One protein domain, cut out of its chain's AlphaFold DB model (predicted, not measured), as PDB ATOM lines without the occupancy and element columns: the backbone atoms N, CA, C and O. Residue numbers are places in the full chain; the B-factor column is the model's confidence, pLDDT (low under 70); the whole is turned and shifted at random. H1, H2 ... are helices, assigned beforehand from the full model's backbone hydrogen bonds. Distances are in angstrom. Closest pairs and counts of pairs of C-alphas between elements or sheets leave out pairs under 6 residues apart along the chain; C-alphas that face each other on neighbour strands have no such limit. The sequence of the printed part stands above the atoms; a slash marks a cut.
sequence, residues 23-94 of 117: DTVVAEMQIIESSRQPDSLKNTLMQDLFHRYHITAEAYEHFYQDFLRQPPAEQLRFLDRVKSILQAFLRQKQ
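This is residues 23 to 94 of the 117 residues of an uncharacterized protein of Calditrichaeota bacterium (UniProt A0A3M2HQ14). H2, H3 and H4 make three sides of an open frame, with H1 between H2 and H4. H1 and H2 form a helical hairpin, the long H4 crosses H1, and H3 bridges from the hairpin to H4. The printed part has 72 residues, all helix in class: H1, H2, H3, H4, with no named strand. It is only just compact, close to loose, with a radius of gyration of the C-alphas of 13.3 A and spans of 34 by 31 by 19 A.

H1, residues 23 to 33, begins at C-alpha 23 (126.842, 184.222, 95.675) and is 15.1 A long. H2, residues 39 to 52, measures 19.6 A, and H3, residues 57 to 69, 18.6 A. H4, residues 72 to 94, measures 32.7 A and ends at C-alpha 94 (125.884, 192.642, 115.797).

H1 touches H2, opposite ways at a shallow tilt of 22 degrees; their closest C-alphas, of Ile 32 and Lys 42, are 6.0 A apart. H1 touches H4, residues 78 to 86 alone, at a steep tilt of 61 degrees; the closest C-alphas, of Asp 23 and Val 82, are 5.0 A apart. H3 and H4 are close but not clearly touching: the closest C-alphas, of Phe 67 and Gln 75, are 6.7 A apart. H3 is apart from H1 and H2. In H1, H2, H3 and H4 every O i to N i+4 pair is within hydrogen-bond range.

The C-alphas farthest apart, of Arg 69 and Gln 94, are 36.7 A apart. The printed part has no cut, and its three links are tight. Residues 93 to 94 are under pLDDT 70.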
ATOM      1  N   ASP A  23     127.712 183.509  94.735       94.75
ATOM      2  CA  ASP A  23     126.842 184.222  95.675       94.75
ATOM      3  C   ASP A  23     127.623 184.822  96.856       94.75
ATOM      4  O   ASP A  23     127.298 185.920  97.306       94.75
ATOM      5  N   THR A  24     128.691 184.162  97.308       93.62
ATOM      6  CA  THR A  24     129.616 184.696  98.322       93.62
ATOM      7  C   THR A  24     130.415 185.867  97.768       93.62
ATOM      8  O   THR A  24     130.487 186.915  98.408       93.62
ATOM      9  N   VAL A  25     130.948 185.720  96.551       93.75
ATOM     10  CA  VAL A  25     131.678 186.791  95.858       93.75
ATOM     11  C   VAL A  25     130.796 188.033  95.741       93.75
ATOM     12  O   VAL A  25     131.168 189.104  96.213       93.75
ATOM     13  N   VAL A  26     129.592 187.885  95.179       95.00
ATOM     14  CA  VAL A  26     128.654 188.999  94.987       95.00
ATOM     15  C   VAL A  26     128.219 189.598  96.326       95.00
ATOM     16  O   VAL A  26     128.098 190.818  96.431       95.00
ATOM     17  N   ALA A  27     128.026 188.787  97.371       94.44
ATOM     18  CA  ALA A  27     127.722 189.302  98.704       94.44
ATOM     19  C   ALA A  27     128.850 190.198  99.244       94.44
ATOM     20  O   ALA A  27     128.581 191.301  99.718       94.44
ATOM     21  N   GLU A  28     130.112 189.782  99.144       93.69
ATOM     22  CA  GLU A  28     131.239 190.604  99.597       93.69
ATOM     23  C   GLU A  28     131.434 191.865  98.740       93.69
ATOM     24  O   GLU A  28     131.661 192.943  99.296       93.69
ATOM     25  N   MET A  29     131.231 191.781  97.420       94.44
ATOM     26  CA  MET A  29     131.202 192.960  96.543       94.44
ATOM     27  C   MET A  29     130.155 193.977  97.020       94.44
ATOM     28  O   MET A  29     130.459 195.159  97.164       94.44
ATOM     29  N   GLN A  30     128.941 193.525  97.356       94.31
ATOM     30  CA  GLN A  30     127.880 194.397  97.872       94.31
ATOM     31  C   GLN A  30     128.233 195.025  99.230       94.31
ATOM     32  O   GLN A  30     127.849 196.164  99.503       94.31
ATOM     33  N   ILE A  31     128.990 194.333 100.088       92.38
ATOM     34  CA  ILE A  31     129.498 194.909 101.346       92.38
ATOM     35  C   ILE A  31     130.485 196.050 101.064       92.38
ATOM     36  O   ILE A  31     130.427 197.078 101.740       92.38
ATOM     37  N   ILE A  32     131.375 195.888 100.082       93.06
ATOM     38  CA  ILE A  32     132.340 196.924  99.685       93.06
ATOM     39  C   ILE A  32     131.600 198.136  99.105       93.06
ATOM     40  O   ILE A  32     131.799 199.259  99.577       93.06
ATOM     41  N   GLU A  33     130.690 197.900  98.159       92.88
ATOM     42  CA  GLU A  33     129.894 198.937  97.489       92.88
ATOM     43  C   GLU A  33     129.035 199.749  98.466       92.88
ATOM     44  O   GLU A  33     129.026 200.983  98.429       92.88
ATOM     45  N   SER A  34     128.365 199.072  99.404       90.56
ATOM     46  CA  SER A  34     127.516 199.707 100.423       90.56
ATOM     47  C   SER A  34     128.291 200.336 101.586       90.56
ATOM     48  O   SER A  34     127.697 200.976 102.462       90.56
ATOM     49  N   SER A  35     129.616 200.173 101.626       90.75
ATOM     50  CA  SER A  35     130.440 200.773 102.670       90.75
ATOM     51  C   SER A  35     130.503 202.300 102.529       90.75
ATOM     52  O   SER A  35     130.417 202.865 101.439       90.75
ATOM     53  N   ARG A  36     130.701 202.994 103.657       92.75
ATOM     54  CA  ARG A  36     130.868 204.461 103.705       92.75
ATOM     55  C   ARG A  36     132.284 204.928 103.331       92.75
ATOM     56  O   ARG A  36     132.649 206.058 103.637       92.75
ATOM     57  N   GLN A  37     133.099 204.045 102.759       91.88
ATOM     58  CA  GLN A  37     134.474 204.347 102.368       91.88
ATOM     59  C   GLN A  37     134.502 205.186 101.079       91.88
ATOM     60  O   GLN A  37     133.548 205.122 100.303       91.88
ATOM     61  N   PRO A  38     135.567 205.967 100.829       95.56
ATOM     62  CA  PRO A  38     135.732 206.669  99.559       95.56
ATOM     63  C   PRO A  38     135.911 205.688  98.392       95.56
ATOM     64  O   PRO A  38     136.441 204.589  98.571       95.56
ATOM     65  N   ASP A  39     135.530 206.111  97.185       92.06
ATOM     66  CA  ASP A  39     135.534 205.254  95.988       92.06
ATOM     67  C   ASP A  39     136.924 204.712  95.636       92.06
ATOM     68  O   ASP A  39     137.056 203.571  95.199       92.06
ATOM     69  N   SER A  40     137.986 205.482  95.896       93.62
ATOM     70  CA  SER A  40     139.365 205.015  95.713       93.62
ATOM     71  C   SER A  40     139.664 203.770  96.547       93.62
ATOM     72  O   SER A  40     140.247 202.815  96.040       93.62
ATOM     73  N   LEU A  41     139.215 203.750  97.804       94.31
ATOM     74  CA  LEU A  41     139.392 202.609  98.693       94.31
ATOM     75  C   LEU A  41     138.458 201.456  98.316       94.31
ATOM     76  O   LEU A  41     138.875 200.305  98.386       94.31
ATOM     77  N   LYS A  42     137.225 201.736  97.872       94.88
ATOM     78  CA  LYS A  42     136.322 200.694  97.352       94.88
ATOM     79  C   LYS A  42     136.937 199.965  96.161       94.88
ATOM     80  O   LYS A  42     136.915 198.740  96.140       94.88
ATOM     81  N   ASN A  43     137.549 200.699  95.232       93.88
ATOM     82  CA  ASN A  43     138.230 200.115  94.078       93.88
ATOM     83  C   ASN A  43     139.389 199.206  94.499       93.88
ATOM     84  O   ASN A  43     139.502 198.096  93.988       93.88
ATOM     85  N   THR A  44     140.210 199.632  95.466       96.06
ATOM     86  CA  THR A  44     141.276 198.782  96.020       96.06
ATOM     87  C   THR A  44     140.707 197.528  96.684       96.06
ATOM     88  O   THR A  44     141.156 196.428  96.391       96.06
ATOM     89  N   LEU A  45     139.667 197.664  97.510       95.19
ATOM     90  CA  LEU A  45     139.024 196.523  98.166       95.19
ATOM     91  C   LEU A  45     138.399 195.548  97.158       95.19
ATOM     92  O   LEU A  45     138.437 194.337  97.371       95.19
ATOM     93  N   MET A  46     137.838 196.061  96.061       94.88
ATOM     94  CA  MET A  46     137.288 195.246  94.982       94.88
ATOM     95  C   MET A  46     138.395 194.466  94.261       94.88
ATOM     96  O   MET A  46     138.258 193.266  94.035       94.88
ATOM     97  N   GLN A  47     139.520 195.121  93.960       94.50
ATOM     98  CA  GLN A  47     140.695 194.468  93.373       94.50
ATOM     99  C   GLN A  47     141.267 193.394  94.304       94.50
ATOM    100  O   GLN A  47     141.548 192.283  93.853       94.50
ATOM    101  N   ASP A  48     141.371 193.686  95.600       94.94
ATOM    102  CA  ASP A  48     141.841 192.735  96.609       94.94
ATOM    103  C   ASP A  48     140.925 191.511  96.708       94.94
ATOM    104  O   ASP A  48     141.404 190.386  96.856       94.94
ATOM    105  N   LEU A  49     139.607 191.705  96.607       94.06
ATOM    106  CA  LEU A  49     138.629 190.619  96.598       94.06
ATOM    107  C   LEU A  49     138.799 189.718  95.371       94.06
ATOM    108  O   LEU A  49     138.844 188.494  95.505       94.06
ATOM    109  N   PHE A  50     138.949 190.314  94.189       93.25
ATOM    110  CA  PHE A  50     139.147 189.570  92.946       93.25
ATOM    111  C   PHE A  50     140.467 188.799  92.985       93.25
ATOM    112  O   PHE A  50     140.507 187.624  92.628       93.25
ATOM    113  N   HIS A  51     141.529 189.420  93.504       93.19
ATOM    114  CA  HIS A  51     142.818 188.764  93.681       93.19
ATOM    115  C   HIS A  51     142.734 187.591  94.668       93.19
ATOM    116  O   HIS A  51     143.201 186.496  94.360       93.19
ATOM    117  N   ARG A  52     142.084 187.789  95.823       92.62
ATOM    118  CA  ARG A  52     141.911 186.764  96.865       92.62
ATOM    119  C   ARG A  52     141.164 185.532  96.362       92.62
ATOM    120  O   ARG A  52     141.472 184.424  96.787       92.62
ATOM    121  N   TYR A  53     140.178 185.726  95.494       92.38
ATOM    122  CA  TYR A  53     139.381 184.639  94.930       92.38
ATOM    123  C   TYR A  53     139.858 184.170  93.559       92.38
ATOM    124  O   TYR A  53     139.193 183.339  92.946       92.38
ATOM    125  N   HIS A  54     141.003 184.670  93.087       92.19
ATOM    126  CA  HIS A  54     141.542 184.356  91.766       92.19
ATOM    127  C   HIS A  54     140.518 184.577  90.636       92.19
ATOM    128  O   HIS A  54     140.466 183.825  89.664       92.19
ATOM    129  N   ILE A  55     139.694 185.618  90.767       91.56
ATOM    130  CA  ILE A  55     138.674 185.987  89.788       91.56
ATOM    131  C   ILE A  55     139.320 186.879  88.738       91.56
ATOM    132  O   ILE A  55     139.766 187.989  89.034       91.56
ATOM    133  N   THR A  56     139.354 186.400  87.497       91.19
ATOM    134  CA  THR A  56     139.772 187.220  86.359       91.19
ATOM    135  C   THR A  56     138.615 188.084  85.860       91.19
ATOM    136  O   THR A  56     137.441 187.805  86.131       91.19
ATOM    137  N   ALA A  57     138.939 189.139  85.109       87.75
ATOM    138  CA  ALA A  57     137.927 189.975  84.473       87.75
ATOM    139  C   ALA A  57     137.039 189.153  83.522       87.75
ATOM    140  O   ALA A  57     135.820 189.320  83.539       87.75
ATOM    141  N   GLU A  58     137.623 188.210  82.772       91.56
ATOM    142  CA  GLU A  58     136.865 187.334  81.874       91.56
ATOM    143  C   GLU A  58     135.928 186.406  82.653       91.56
ATOM    144  O   GLU A  58     134.775 186.231  82.267       91.56
ATOM    145  N   ALA A  59     136.382 185.834  83.774       91.75
ATOM    146  CA  ALA A  59     135.552 184.960  84.602       91.75
ATOM    147  C   ALA A  59     134.328 185.701  85.166       91.75
ATOM    148  O   ALA A  59     133.221 185.157  85.173       91.75
ATOM    149  N   TYR A  60     134.517 186.951  85.598       91.62
ATOM    150  CA  TYR A  60     133.426 187.813  86.046       91.62
ATOM    151  C   TYR A  60     132.457 188.156  84.910       91.62
ATOM    152  O   TYR A  60     131.241 188.058  85.088       91.62
ATOM    153  N   GLU A  61     132.974 188.519  83.734       92.75
ATOM    154  CA  GLU A  61     132.143 188.824  82.571       92.75
ATOM    155  C   GLU A  61     131.307 187.612  82.144       92.75
ATOM    156  O   GLU A  61     130.095 187.738  81.956       92.75
ATOM    157  N   HIS A  62     131.922 186.431  82.057       93.69
ATOM    158  CA  HIS A  62     131.228 185.186  81.742       93.69
ATOM    159  C   HIS A  62     130.118 184.885  82.746       93.69
ATOM    160  O   HIS A  62     128.977 184.650  82.344       93.69
ATOM    161  N   PHE A  63     130.420 184.968  84.045       94.19
ATOM    162  CA  PHE A  63     129.417 184.793  85.091       94.19
ATOM    163  C   PHE A  63     128.243 185.765  84.921       94.19
ATOM    164  O   PHE A  63     127.085 185.352  84.981       94.19
ATOM    165  N   TYR A  64     128.528 187.046  84.686       92.88
ATOM    166  CA  TYR A  64     127.494 188.065  84.555       92.88
ATOM    167  C   TYR A  64     126.616 187.838  83.318       92.88
ATOM    168  O   TYR A  64     125.388 187.910  83.404       92.88
ATOM    169  N   GLN A  65     127.219 187.508  82.174       95.81
ATOM    170  CA  GLN A  65     126.470 187.179  80.961       95.81
ATOM    171  C   GLN A  65     125.590 185.939  81.153       95.81
ATOM    172  O   GLN A  65     124.431 185.940  80.734       95.81
ATOM    173  N   ASP A  66     126.111 184.899  81.802       93.88
ATOM    174  CA  ASP A  66     125.355 183.677  82.062       93.88
ATOM    175  C   ASP A  66     124.218 183.921  83.054       93.88
ATOM    176  O   ASP A  66     123.103 183.452  82.829       93.88
ATOM    177  N   PHE A  67     124.446 184.729  84.093       93.75
ATOM    178  CA  PHE A  67     123.408 185.159  85.028       93.75
ATOM    179  C   PHE A  67     122.259 185.885  84.313       93.75
ATOM    180  O   PHE A  67     121.094 185.559  84.535       93.75
ATOM    181  N   LEU A  68     122.564 186.812  83.398       94.50
ATOM    182  CA  LEU A  68     121.540 187.542  82.639       94.50
ATOM    183  C   LEU A  68     120.727 186.649  81.692       94.50
ATOM    184  O   LEU A  68     119.568 186.954  81.411       94.50
ATOM    185  N   ARG A  69     121.311 185.550  81.203       96.19
ATOM    186  CA  ARG A  69     120.620 184.570  80.348       96.19
ATOM    187  C   ARG A  69     119.726 183.612  81.136       96.19
ATOM    188  O   ARG A  69     118.884 182.947  80.534       96.19
ATOM    189  N   GLN A  70     119.902 183.511  82.454       94.31
ATOM    190  CA  GLN A  70     119.076 182.633  83.280       94.31
ATOM    191  C   GLN A  70     117.624 183.124  83.347       94.31
ATOM    192  O   GLN A  70     117.375 184.331  83.310       94.31
ATOM    193  N   PRO A  71     116.647 182.215  83.512       96.69
ATOM    194  CA  PRO A  71     115.268 182.601  83.772       96.69
ATOM    195  C   PRO A  71     115.157 183.475  85.032       96.69
ATOM    196  O   PRO A  71     115.867 183.215  86.011       96.69
ATOM    197  N   PRO A  72     114.210 184.432  85.089       95.56
ATOM    198  CA  PRO A  72     114.042 185.312  86.247       95.56
ATOM    199  C   PRO A  72     113.912 184.574  87.587       95.56
ATOM    200  O   PRO A  72     114.411 185.041  88.604       95.56
ATOM    201  N   ALA A  73     113.287 183.392  87.601       96.31
ATOM    202  CA  ALA A  73     113.149 182.585  88.813       96.31
ATOM    203  C   ALA A  73     114.502 182.118  89.387       96.31
ATOM    204  O   ALA A  73     114.680 182.114  90.604       96.31
ATOM    205  N   GLU A  74     115.461 181.754  88.533       94.50
ATOM    206  CA  GLU A  74     116.800 181.340  88.976       94.50
ATOM    207  C   GLU A  74     117.635 182.542  89.419       94.50
ATOM    208  O   GLU A  74     118.316 182.473  90.445       94.50
ATOM    209  N   GLN A  75     117.495 183.677  88.725       94.62
ATOM    210  CA  GLN A  75     118.112 184.934  89.149       94.62
ATOM    211  C   GLN A  75     117.638 185.334  90.554       94.62
ATOM    212  O   GLN A  75     118.451 185.656  91.418       94.62
ATOM    213  N   LEU A  76     116.329 185.244  90.821       95.62
ATOM    214  CA  LEU A  76     115.761 185.525  92.144       95.62
ATOM    215  C   LEU A  76     116.302 184.571  93.215       95.62
ATOM    216  O   LEU A  76     116.728 185.030  94.271       95.62
ATOM    217  N   ARG A  77     116.373 183.263  92.933       96.44
ATOM    218  CA  ARG A  77     116.961 182.282  93.864       96.44
ATOM    219  C   ARG A  77     118.424 182.577  94.172       96.44
ATOM    220  O   ARG A  77     118.862 182.379  95.302       96.44
ATOM    221  N   PHE A  78     119.194 183.017  93.178       94.94
ATOM    222  CA  PHE A  78     120.572 183.452  93.387       94.94
ATOM    223  C   PHE A  78     120.630 184.676  94.310       94.94
ATOM    224  O   PHE A  78     121.360 184.659  95.301       94.94
ATOM    225  N   LEU A  79     119.813 185.697  94.047       94.88
ATOM    226  CA  LEU A  79     119.743 186.900  94.879       94.88
ATOM    227  C   LEU A  79     119.287 186.598  96.316       94.88
ATOM    228  O   LEU A  79     119.794 187.210  97.256       94.88
ATOM    229  N   ASP A  80     118.400 185.622  96.512       96.12
ATOM    230  CA  ASP A  80     118.003 185.162  97.846       96.12
ATOM    231  C   ASP A  80     119.175 184.530  98.613       96.12
ATOM    232  O   ASP A  80     119.337 184.788  99.812       96.12
ATOM    233  N   ARG A  81     120.045 183.764  97.938       95.81
ATOM    234  CA  ARG A  81     121.273 183.233  98.557       95.81
ATOM    235  C   ARG A  81     122.244 184.348  98.932       95.81
ATOM    236  O   ARG A  81     122.694 184.389 100.078       95.81
ATOM    237  N   VAL A  82     122.483 185.301  98.027       94.81
ATOM    238  CA  VAL A  82     123.305 186.497  98.298       94.81
ATOM    239  C   VAL A  82     122.772 187.245  99.524       94.81
ATOM    240  O   VAL A  82     123.520 187.560 100.451       94.81
ATOM    241  N   LYS A  83     121.456 187.476  99.582       94.19
ATOM    242  CA  LYS A  83     120.790 188.136 100.712       94.19
ATOM    243  C   LYS A  83     120.979 187.369 102.021       94.19
ATOM    244  O   LYS A  83     121.234 187.995 103.051       94.19
ATOM    245  N   SER A  84     120.868 186.043 102.001       94.75
ATOM    246  CA  SER A  84     121.091 185.204 103.183       94.75
ATOM    247  C   SER A  84     122.518 185.351 103.723       94.75
ATOM    248  O   SER A  84     122.707 185.544 104.927       94.75
ATOM    249  N   ILE A  85     123.519 185.340 102.837       93.31
ATOM    250  CA  ILE A  85     124.932 185.531 103.203       93.31
ATOM    251  C   ILE A  85     125.136 186.919 103.823       93.31
ATOM    252  O   ILE A  85     125.680 187.036 104.922       93.31
ATOM    253  N   LEU A  86     124.616 187.970 103.183       91.75
ATOM    254  CA  LEU A  86     124.677 189.339 103.704       91.75
ATOM    255  C   LEU A  86     124.061 189.457 105.106       91.75
ATOM    256  O   LEU A  86     124.644 190.072 106.001       91.75
ATOM    257  N   GLN A  87     122.895 188.849 105.329       90.81
ATOM    258  CA  GLN A  87     122.240 188.860 106.638       90.81
ATOM    259  C   GLN A  87     123.062 188.136 107.708       90.81
ATOM    260  O   GLN A  87     123.132 188.616 108.842       90.81
ATOM    261  N   ALA A  88     123.701 187.014 107.364       89.00
ATOM    262  CA  ALA A  88     124.592 186.302 108.276       89.00
ATOM    263  C   ALA A  88     125.787 187.179 108.691       89.00
ATOM    264  O   ALA A  88     126.055 187.319 109.887       89.00
ATOM    265  N   PHE A  89     126.421 187.864 107.733       83.94
ATOM    266  CA  PHE A  89     127.504 188.818 108.003       83.94
ATOM    267  C   PHE A  89     127.073 189.960 108.931       83.94
ATOM    268  O   PHE A  89     127.791 190.321 109.869       83.94
ATOM    269  N   LEU A  90     125.888 190.532 108.701       81.38
ATOM    270  CA  LEU A  90     125.359 191.606 109.545       81.38
ATOM    271  C   LEU A  90     125.084 191.126 110.974       81.38
ATOM    272  O   LEU A  90     125.442 191.817 111.929       81.38
ATOM    273  N   ARG A  91     124.503 189.931 111.138       81.19
ATOM    274  CA  ARG A  91     124.262 189.330 112.459       81.19
ATOM    275  C   ARG A  91     125.562 189.059 113.207       81.19
ATOM    276  O   ARG A  91     125.644 189.360 114.394       81.19
ATOM    277  N   GLN A  92     126.592 188.566 112.521       75.50
ATOM    278  CA  GLN A  92     127.904 188.328 113.124       75.50
ATOM    279  C   GLN A  92     128.532 189.624 113.659       75.50
ATOM    280  O   GLN A  92     129.072 189.637 114.764       75.50
ATOM    281  N   LYS A  93     128.398 190.742 112.933       62.09
ATOM    282  CA  LYS A  93     128.858 192.060 113.405       62.09
ATOM    283  C   LYS A  93     128.037 192.604 114.582       62.09
ATOM    284  O   LYS A  93     128.575 193.328 115.412       62.09
ATOM    285  N   GLN A  94     126.756 192.248 114.680       60.38
ATOM    286  CA  GLN A  94     125.884 192.642 115.797       60.38
ATOM    287  C   GLN A  94     126.066 191.760 117.048       60.38
ATOM    288  O   GLN A  94     125.808 192.216 118.163       60.38
TER     289      GLN A  94